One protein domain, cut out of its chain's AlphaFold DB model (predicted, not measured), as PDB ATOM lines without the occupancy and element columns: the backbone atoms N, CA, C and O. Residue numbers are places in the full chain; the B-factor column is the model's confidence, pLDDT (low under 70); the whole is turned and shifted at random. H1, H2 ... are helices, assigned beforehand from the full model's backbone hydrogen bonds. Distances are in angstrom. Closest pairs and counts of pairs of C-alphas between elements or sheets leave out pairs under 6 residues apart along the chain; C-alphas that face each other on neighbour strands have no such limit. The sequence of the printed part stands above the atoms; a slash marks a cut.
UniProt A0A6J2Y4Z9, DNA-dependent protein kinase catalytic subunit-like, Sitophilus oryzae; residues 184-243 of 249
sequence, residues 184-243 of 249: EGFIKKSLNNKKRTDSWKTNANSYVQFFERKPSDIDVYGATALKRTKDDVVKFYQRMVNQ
ATOM      1  N   GLU A 184       5.396  -5.843 -22.608       85.31
ATOM      2  CA  GLU A 184       6.611  -6.049 -23.402       85.31
ATOM      3  C   GLU A 184       7.358  -7.329 -22.988       85.31
ATOM      4  O   GLU A 184       7.767  -8.112 -23.843       85.31
ATOM      5  N   GLY A 185       7.517  -7.566 -21.682       85.69
ATOM      6  CA  GLY A 185       8.151  -8.774 -21.153       85.69
ATOM      7  C   GLY A 185       7.372 -10.042 -21.503       85.69
ATOM      8  O   GLY A 185       7.979 -11.038 -21.900       85.69
ATOM      9  N   PHE A 186       6.039  -9.992 -21.425       87.19
ATOM     10  CA  PHE A 186       5.159 -11.080 -21.855       87.19
ATOM     11  C   PHE A 186       5.327 -11.381 -23.349       87.19
ATOM     12  O   PHE A 186       5.630 -12.517 -23.716       87.19
ATOM     13  N   ILE A 187       5.220 -10.354 -24.198       84.62
ATOM     14  CA  ILE A 187       5.353 -10.472 -25.655       84.62
ATOM     15  C   ILE A 187       6.728 -11.045 -26.018       84.62
ATOM     16  O   ILE A 187       6.812 -12.030 -26.751       84.62
ATOM     17  N   LYS A 188       7.818 -10.508 -25.453       80.69
ATOM     18  CA  LYS A 188       9.179 -11.025 -25.686       80.69
ATOM     19  C   LYS A 188       9.321 -12.491 -25.276       80.69
ATOM     20  O   LYS A 188       9.920 -13.265 -26.018       80.69
ATOM     21  N   LYS A 189       8.754 -12.879 -24.128       83.88
ATOM     22  CA  LYS A 189       8.776 -14.266 -23.644       83.88
ATOM     23  C   LYS A 189       8.009 -15.209 -24.578       83.88
ATOM     24  O   LYS A 189       8.509 -16.295 -24.855       83.88
ATOM     25  N   SER A 190       6.847 -14.791 -25.082       82.12
ATOM     26  CA  SER A 190       6.044 -15.547 -26.060       82.12
ATOM     27  C   SER A 190       6.786 -15.722 -27.400       82.12
ATOM     28  O   SER A 190       6.747 -16.772 -28.041       82.12
ATOM     29  N   LEU A 191       7.579 -14.722 -27.789       76.00
ATOM     30  CA  LEU A 191       8.293 -14.670 -29.066       76.00
ATOM     31  C   LEU A 191       9.682 -15.333 -29.084       76.00
ATOM     32  O   LEU A 191      10.364 -15.207 -30.101       76.00
ATOM     33  N   ASN A 192      10.115 -16.032 -28.026       69.06
ATOM     34  CA  ASN A 192      11.491 -16.532 -27.804       69.06
ATOM     35  C   ASN A 192      12.062 -17.536 -28.844       69.06
ATOM     36  O   ASN A 192      13.095 -18.166 -28.618       69.06
ATOM     37  N   ASN A 193      11.447 -17.671 -30.016       64.75
ATOM     38  CA  ASN A 193      12.000 -18.368 -31.167       64.75
ATOM     39  C   ASN A 193      12.907 -17.404 -31.968       64.75
ATOM     40  O   ASN A 193      12.410 -16.434 -32.538       64.75
ATOM     41  N   LYS A 194      14.227 -17.660 -32.026       58.09
ATOM     42  CA  LYS A 194      15.262 -16.748 -32.586       58.09
ATOM     43  C   LYS A 194      14.901 -16.134 -33.951       58.09
ATOM     44  O   LYS A 194      15.129 -14.949 -34.165       58.09
ATOM     45  N   LYS A 195      14.259 -16.904 -34.841       62.69
ATOM     46  CA  LYS A 195      13.802 -16.431 -36.166       62.69
ATOM     47  C   LYS A 195      12.805 -15.267 -36.089       62.69
ATOM     48  O   LYS A 195      12.780 -14.420 -36.974       62.69
ATOM     49  N   ARG A 196      11.974 -15.218 -35.042       61.88
ATOM     50  CA  ARG A 196      10.987 -14.149 -34.841       61.88
ATOM     51  C   ARG A 196      11.653 -12.885 -34.309       61.88
ATOM     52  O   ARG A 196      11.247 -11.807 -34.712       61.88
ATOM     53  N   THR A 197      12.688 -12.995 -33.472       62.16
ATOM     54  CA  THR A 197      13.371 -11.853 -32.835       62.16
ATOM     55  C   THR A 197      14.090 -10.941 -33.842       62.16
ATOM     56  O   THR A 197      14.063  -9.720 -33.686       62.16
ATOM     57  N   ASP A 198      14.668 -11.512 -34.903       65.69
ATOM     58  CA  ASP A 198      15.345 -10.755 -35.970       65.69
ATOM     59  C   ASP A 198      14.362  -9.983 -36.871       65.69
ATOM     60  O   ASP A 198      14.673  -8.883 -37.343       65.69
ATOM     61  N   SER A 199      13.133 -10.496 -37.025       69.06
ATOM     62  CA  SER A 199      12.039  -9.794 -37.711       69.06
ATOM     63  C   SER A 199      11.740  -8.445 -37.041       69.06
ATOM     64  O   SER A 199      11.705  -7.413 -37.702       69.06
ATOM     65  N   TRP A 200      11.660  -8.391 -35.706       68.06
ATOM     66  CA  TRP A 200      11.347  -7.149 -34.979       68.06
ATOM     67  C   TRP A 200      12.390  -6.048 -35.148       68.06
ATOM     68  O   TRP A 200      12.023  -4.883 -35.285       68.06
ATOM     69  N   LYS A 201      13.683  -6.395 -35.148       71.56
ATOM     70  CA  LYS A 201      14.755  -5.412 -35.385       71.56
ATOM     71  C   LYS A 201      14.642  -4.820 -36.787       71.56
ATOM     72  O   LYS A 201      14.781  -3.612 -36.965       71.56
ATOM     73  N   THR A 202      14.328  -5.668 -37.762       77.19
ATOM     74  CA  THR A 202      14.101  -5.267 -39.155       77.19
ATOM     75  C   THR A 202      12.878  -4.356 -39.279       77.19
ATOM     76  O   THR A 202      12.940  -3.322 -39.946       77.19
ATOM     77  N   ASN A 203      11.796  -4.672 -38.567       79.25
ATOM     78  CA  ASN A 203      10.569  -3.878 -38.549       79.25
ATOM     79  C   ASN A 203      10.794  -2.521 -37.872       79.25
ATOM     80  O   ASN A 203      10.426  -1.488 -38.423       79.25
ATOM     81  N   ALA A 204      11.465  -2.490 -36.718       81.00
ATOM     82  CA  ALA A 204      11.810  -1.244 -36.035       81.00
ATOM     83  C   ALA A 204      12.666  -0.329 -36.927       81.00
ATOM     84  O   ALA A 204      12.395   0.868 -37.023       81.00
ATOM     85  N   ASN A 205      13.639  -0.893 -37.646       83.44
ATOM     86  CA  ASN A 205      14.433  -0.146 -38.621       83.44
ATOM     87  C   ASN A 205      13.581   0.360 -39.791       83.44
ATOM     88  O   ASN A 205      13.731   1.511 -40.188       83.44
ATOM     89  N   SER A 206      12.661  -0.461 -40.304       85.31
ATOM     90  CA  SER A 206      11.736  -0.071 -41.379       85.31
ATOM     91  C   SER A 206      10.810   1.071 -40.945       85.31
ATOM     92  O   SER A 206      10.559   1.992 -41.719       85.31
ATOM     93  N   TYR A 207      10.352   1.054 -39.687       85.44
ATOM     94  CA  TYR A 207       9.606   2.154 -39.075       85.44
ATOM     95  C   TYR A 207      10.445   3.426 -39.008       85.44
ATOM     96  O   TYR A 207       9.997   4.462 -39.477       85.44
ATOM     97  N   VAL A 208      11.679   3.362 -38.506       84.00
ATOM     98  CA  VAL A 208      12.566   4.538 -38.456       84.00
ATOM     99  C   VAL A 208      12.872   5.074 -39.860       84.00
ATOM    100  O   VAL A 208      12.840   6.282 -40.072       84.00
ATOM    101  N   GLN A 209      13.112   4.196 -40.837       84.75
ATOM    102  CA  GLN A 209      13.363   4.579 -42.229       84.75
ATOM    103  C   GLN A 209      12.160   5.257 -42.889       84.75
ATOM    104  O   GLN A 209      12.353   6.156 -43.705       84.75
ATOM    105  N   PHE A 210      10.931   4.876 -42.525       85.06
ATOM    106  CA  PHE A 210       9.718   5.513 -43.043       85.06
ATOM    107  C   PHE A 210       9.672   7.020 -42.755       85.06
ATOM    108  O   PHE A 210       9.176   7.791 -43.575       85.06
ATOM    109  N   PHE A 211      10.237   7.434 -41.620       82.69
ATOM    110  CA  PHE A 211      10.311   8.828 -41.195       82.69
ATOM    111  C   PHE A 211      11.543   9.578 -41.731       82.69
ATOM    112  O   PHE A 211      11.663  10.776 -41.485       82.69
ATOM    113  N   GLU A 212      12.446   8.904 -42.462       73.00
ATOM    114  CA  GLU A 212      13.671   9.431 -43.108       73.00
ATOM    115  C   GLU A 212      14.719  10.067 -42.161       73.00
ATOM    116  O   GLU A 212      15.901  10.140 -42.498       73.00
ATOM    117  N   ARG A 213      14.319  10.478 -40.955       67.56
ATOM    118  CA  ARG A 213      15.134  10.996 -39.852       67.56
ATOM    119  C   ARG A 213      14.843  10.204 -38.581       67.56
ATOM    120  O   ARG A 213      13.826   9.521 -38.469       67.56
ATOM    121  N   LYS A 214      15.734  10.304 -37.589       62.91
ATOM    122  CA  LYS A 214      15.474   9.694 -36.281       62.91
ATOM    123  C   LYS A 214      14.239  10.364 -35.652       62.91
ATOM    124  O   LYS A 214      14.230  11.586 -35.541       62.91
ATOM    125  N   PRO A 215      13.246   9.596 -35.166       60.62
ATOM    126  CA  PRO A 215      12.031  10.142 -34.552       60.62
ATOM    127  C   PRO A 215      12.257  10.936 -33.248       60.62
ATOM    128  O   PRO A 215      11.299  11.374 -32.622       60.62
ATOM    129  N   SER A 216      13.510  11.116 -32.819       60.84
ATOM    130  CA  SER A 216      13.899  12.012 -31.726       60.84
ATOM    131  C   SER A 216      13.772  13.496 -32.081       60.84
ATOM    132  O   SER A 216      13.716  14.321 -31.173       60.84
ATOM    133  N   ASP A 217      13.730  13.836 -33.370       70.75
ATOM    134  CA  ASP A 217      13.479  15.197 -33.838       70.75
ATOM    135  C   ASP A 217      11.962  15.440 -33.837       70.75
ATOM    136  O   ASP A 217      11.220  14.815 -34.597       70.75
ATOM    137  N   ILE A 218      11.496  16.341 -32.970       65.25
ATOM    138  CA  ILE A 218      10.066  16.607 -32.718       65.25
ATOM    139  C   ILE A 218       9.277  16.918 -34.005       65.25
ATOM    140  O   ILE A 218       8.105  16.558 -34.125       65.25
ATOM    141  N   ASP A 219       9.945  17.494 -35.005       76.88
ATOM    142  CA  ASP A 219       9.335  17.935 -36.262       76.88
ATOM    143  C   ASP A 219       9.140  16.814 -37.293       76.88
ATOM    144  O   ASP A 219       8.455  17.000 -38.303       76.88
ATOM    145  N   VAL A 220       9.716  15.630 -37.067       82.06
ATOM    146  CA  VAL A 220       9.722  14.535 -38.051       82.06
ATOM    147  C   VAL A 220       8.320  14.002 -38.324       82.06
ATOM    148  O   VAL A 220       7.980  13.702 -39.472       82.06
ATOM    149  N   TYR A 221       7.468  13.946 -37.299       83.62
ATOM    150  CA  TYR A 221       6.078  13.528 -37.462       83.62
ATOM    151  C   TYR A 221       5.265  14.547 -38.271       83.62
ATOM    152  O   TYR A 221       4.520  14.150 -39.167       83.62
ATOM    153  N   GLY A 222       5.455  15.848 -38.022       84.31
ATOM    154  CA  GLY A 222       4.785  16.920 -38.765       84.31
ATOM    155  C   GLY A 222       5.223  16.978 -40.230       84.31
ATOM    156  O   GLY A 222       4.384  17.001 -41.130       84.31
ATOM    157  N   ALA A 223       6.531  16.901 -40.485       82.94
ATOM    158  CA  ALA A 223       7.078  16.864 -41.841       82.94
ATOM    159  C   ALA A 223       6.580  15.641 -42.630       82.94
ATOM    160  O   ALA A 223       6.212  15.755 -43.799       82.94
ATOM    161  N   THR A 224       6.510  14.476 -41.981       84.69
ATOM    162  CA  THR A 224       5.996  13.249 -42.609       84.69
ATOM    163  C   THR A 224       4.502  13.357 -42.906       84.69
ATOM    164  O   THR A 224       4.077  12.947 -43.985       84.69
ATOM    165  N   ALA A 225       3.716  13.951 -42.002       85.44
ATOM    166  CA  ALA A 225       2.284  14.173 -42.203       85.44
ATOM    167  C   ALA A 225       1.984  15.123 -43.376       85.44
ATOM    168  O   ALA A 225       0.986  14.936 -44.063       85.44
ATOM    169  N   LEU A 226       2.853  16.106 -43.635       86.50
ATOM    170  CA  LEU A 226       2.738  17.002 -44.792       86.50
ATOM    171  C   LEU A 226       3.206  16.351 -46.102       86.50
ATOM    172  O   LEU A 226       2.682  16.660 -47.169       86.50
ATOM    173  N   LYS A 227       4.206  15.463 -46.036       87.50
ATOM    174  CA  LYS A 227       4.832  14.840 -47.213       87.50
ATOM    175  C   LYS A 227       4.076  13.612 -47.729       87.50
ATOM    176  O   LYS A 227       4.157  13.302 -48.915       87.50
ATOM    177  N   ARG A 228       3.417  12.855 -46.847       87.19
ATOM    178  CA  ARG A 228       2.830  11.543 -47.166       87.19
ATOM    179  C   ARG A 228       1.314  11.619 -47.263       87.19
ATOM    180  O   ARG A 228       0.656  12.280 -46.467       87.19
ATOM    181  N   THR A 229       0.757  10.869 -48.207       92.19
ATOM    182  CA  THR A 229      -0.695  10.730 -48.330       92.19
ATOM    183  C   THR A 229      -1.237   9.702 -47.335       92.19
ATOM    184  O   THR A 229      -0.513   8.820 -46.862       92.19
ATOM    185  N   LYS A 230      -2.542   9.772 -47.045       92.00
ATOM    186  CA  LYS A 230      -3.246   8.773 -46.226       92.00
ATOM    187  C   LYS A 230      -3.012   7.348 -46.742       92.00
ATOM    188  O   LYS A 230      -2.737   6.454 -45.947       92.00
ATOM    189  N   ASP A 231      -3.103   7.142 -48.054       93.88
ATOM    190  CA  ASP A 231      -2.991   5.811 -48.657       93.88
ATOM    191  C   ASP A 231      -1.590   5.221 -48.489       93.88
ATOM    192  O   ASP A 231      -1.453   4.029 -48.208       93.88
ATOM    193  N   ASP A 232      -0.550   6.052 -48.583       91.31
ATOM    194  CA  ASP A 232       0.830   5.623 -48.342       91.31
ATOM    195  C   ASP A 232       1.029   5.167 -46.894       91.31
ATOM    196  O   ASP A 232       1.633   4.118 -46.645       91.31
ATOM    197  N   VAL A 233       0.485   5.927 -45.936       91.94
ATOM    198  CA  VAL A 233       0.557   5.611 -44.503       91.94
ATOM    199  C   VAL A 233      -0.201   4.321 -44.193       91.94
ATOM    200  O   VAL A 233       0.325   3.456 -43.491       91.94
ATOM    201  N   VAL A 234      -1.405   4.148 -44.746       94.44
ATOM    202  CA  VAL A 234      -2.213   2.934 -44.543       94.44
ATOM    203  C   VAL A 234      -1.514   1.706 -45.127       94.44
ATOM    204  O   VAL A 234      -1.397   0.691 -44.438       94.44
ATOM    205  N   LYS A 235      -0.984   1.796 -46.355       93.81
ATOM    206  CA  LYS A 235      -0.225   0.700 -46.985       93.81
ATOM    207  C   LYS A 235       1.017   0.330 -46.176       93.81
ATOM    208  O   LYS A 235       1.337  -0.852 -46.043       93.81
ATOM    209  N   PHE A 236       1.727   1.324 -45.642       91.62
ATOM    210  CA  PHE A 236       2.882   1.092 -44.780       91.62
ATOM    211  C   PHE A 236       2.482   0.411 -43.463       91.62
ATOM    212  O   PHE A 236       3.062  -0.614 -43.104       91.62
ATOM    213  N   TYR A 237       1.450   0.920 -42.789       91.56
ATOM    214  CA  TYR A 237       0.927   0.349 -41.549       91.56
ATOM    215  C   TYR A 237       0.499  -1.114 -41.723       91.56
ATOM    216  O   TYR A 237       0.924  -1.972 -40.953       91.56
ATOM    217  N   GLN A 238      -0.276  -1.427 -42.768       92.50
ATOM    218  CA  GLN A 238      -0.712  -2.798 -43.050       92.50
ATOM    219  C   GLN A 238       0.475  -3.741 -43.268       92.50
ATOM    220  O   GLN A 238       0.503  -4.838 -42.714       92.50
ATOM    221  N   ARG A 239       1.494  -3.300 -44.018       90.25
ATOM    222  CA  ARG A 239       2.724  -4.078 -44.231       90.25
ATOM    223  C   ARG A 239       3.429  -4.404 -42.914       90.25
ATOM    224  O   ARG A 239       3.879  -5.530 -42.742       90.25
ATOM    225  N   MET A 240       3.508  -3.431 -42.009       86.75
ATOM    226  CA  MET A 240       4.153  -3.569 -40.701       86.75
ATOM    227  C   MET A 240       3.375  -4.498 -39.762       86.75
ATOM    228  O   MET A 240       3.961  -5.381 -39.140       86.75
ATOM    229  N   VAL A 241       2.053  -4.326 -39.668       86.56
ATOM    230  CA  VAL A 241       1.203  -5.144 -38.787       86.56
ATOM    231  C   VAL A 241       1.167  -6.597 -39.243       86.56
ATOM    232  O   VAL A 241       1.253  -7.490 -38.408       86.56
ATOM    233  N   ASN A 242       1.140  -6.852 -40.552       86.50
ATOM    234  CA  ASN A 242       1.129  -8.213 -41.099       86.50
ATOM    235  C   ASN A 242       2.418  -9.007 -40.811       86.50
ATOM    236  O   ASN A 242       2.443 -10.221 -40.997       86.50
ATOM    237  N   GLN A 243       3.492  -8.349 -40.368       80.81
ATOM    238  CA  GLN A 243       4.727  -9.018 -39.941       80.81
ATOM    239  C   GLN A 243       4.676  -9.476 -38.476       80.81
ATOM    240  O   GLN A 243       5.550 -10.232 -38.044       80.81
TER     241      GLN A 243
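What this domain is: This is residues 184 to 243 of the 249 residues of the protein "DNA-dependent protein kinase catalytic subunit-like" of Sitophilus oryzae (UniProt A0A6J2Y4Z9). The model is an open U of helices: the long H2 and the shorter H4 run opposite ways as its two arms, nearly parallel in line but with little contact, and H3 lies at the closed end, between them along the chain. H1 lies off to one side near the other end of H2, and residues 189 to 195, of which 189 and 190 belong to H1 and 194 and 195 to H2, stick out free. The printed part has 60 residues with four named helices, H1 to H4 in chain order, and no named strand; the class is all helix. It is loose, with a radius of gyration of the C-alphas of 13.9 A, and elongated, spanning 39 by 24 by 17 A.

How they stand to each other: H2, residues 194 to 210, and H4, residues 230 to 241, are close but not clearly touching; their closest C-alphas, those of Asn 203 and Met 240, are 6.8 A apart. They run opposite ways at a shallow tilt of 16 degrees, centre to centre 15.5 A. H3, residues 220 to 227, is apart from both. H1, residues 184 to 190, is only just apart from H2, with closest C-alphas at 8.3 A, and is apart from H3 and H4. Every O i to N i+4 pair is within hydrogen-bond range in H1, H3 and H4; in H2 it is 9 of 13.

Where its parts are: H2 is 25.2 A long, from C-alpha 194 at (15.262, -16.748, -32.586) to C-alpha 210 at (9.718, 5.513, -43.043). H4 measures 16.4 A and ends with C-alpha 241 at (1.203, -5.144, -38.787). H3 measures 10.4 A and H1 9.9 A.

The domain as a whole: The C-alphas of Asn 193 and Leu 226 are the two farthest apart, 39.0 A. The printed part has no cut. The links H1 to H2 and H3 to H4 are tight, and H2 to H3 is short. Mean pLDDT of the printed part is 80.1; residues 192 to 200, 213 to 216 and 218 are under 70.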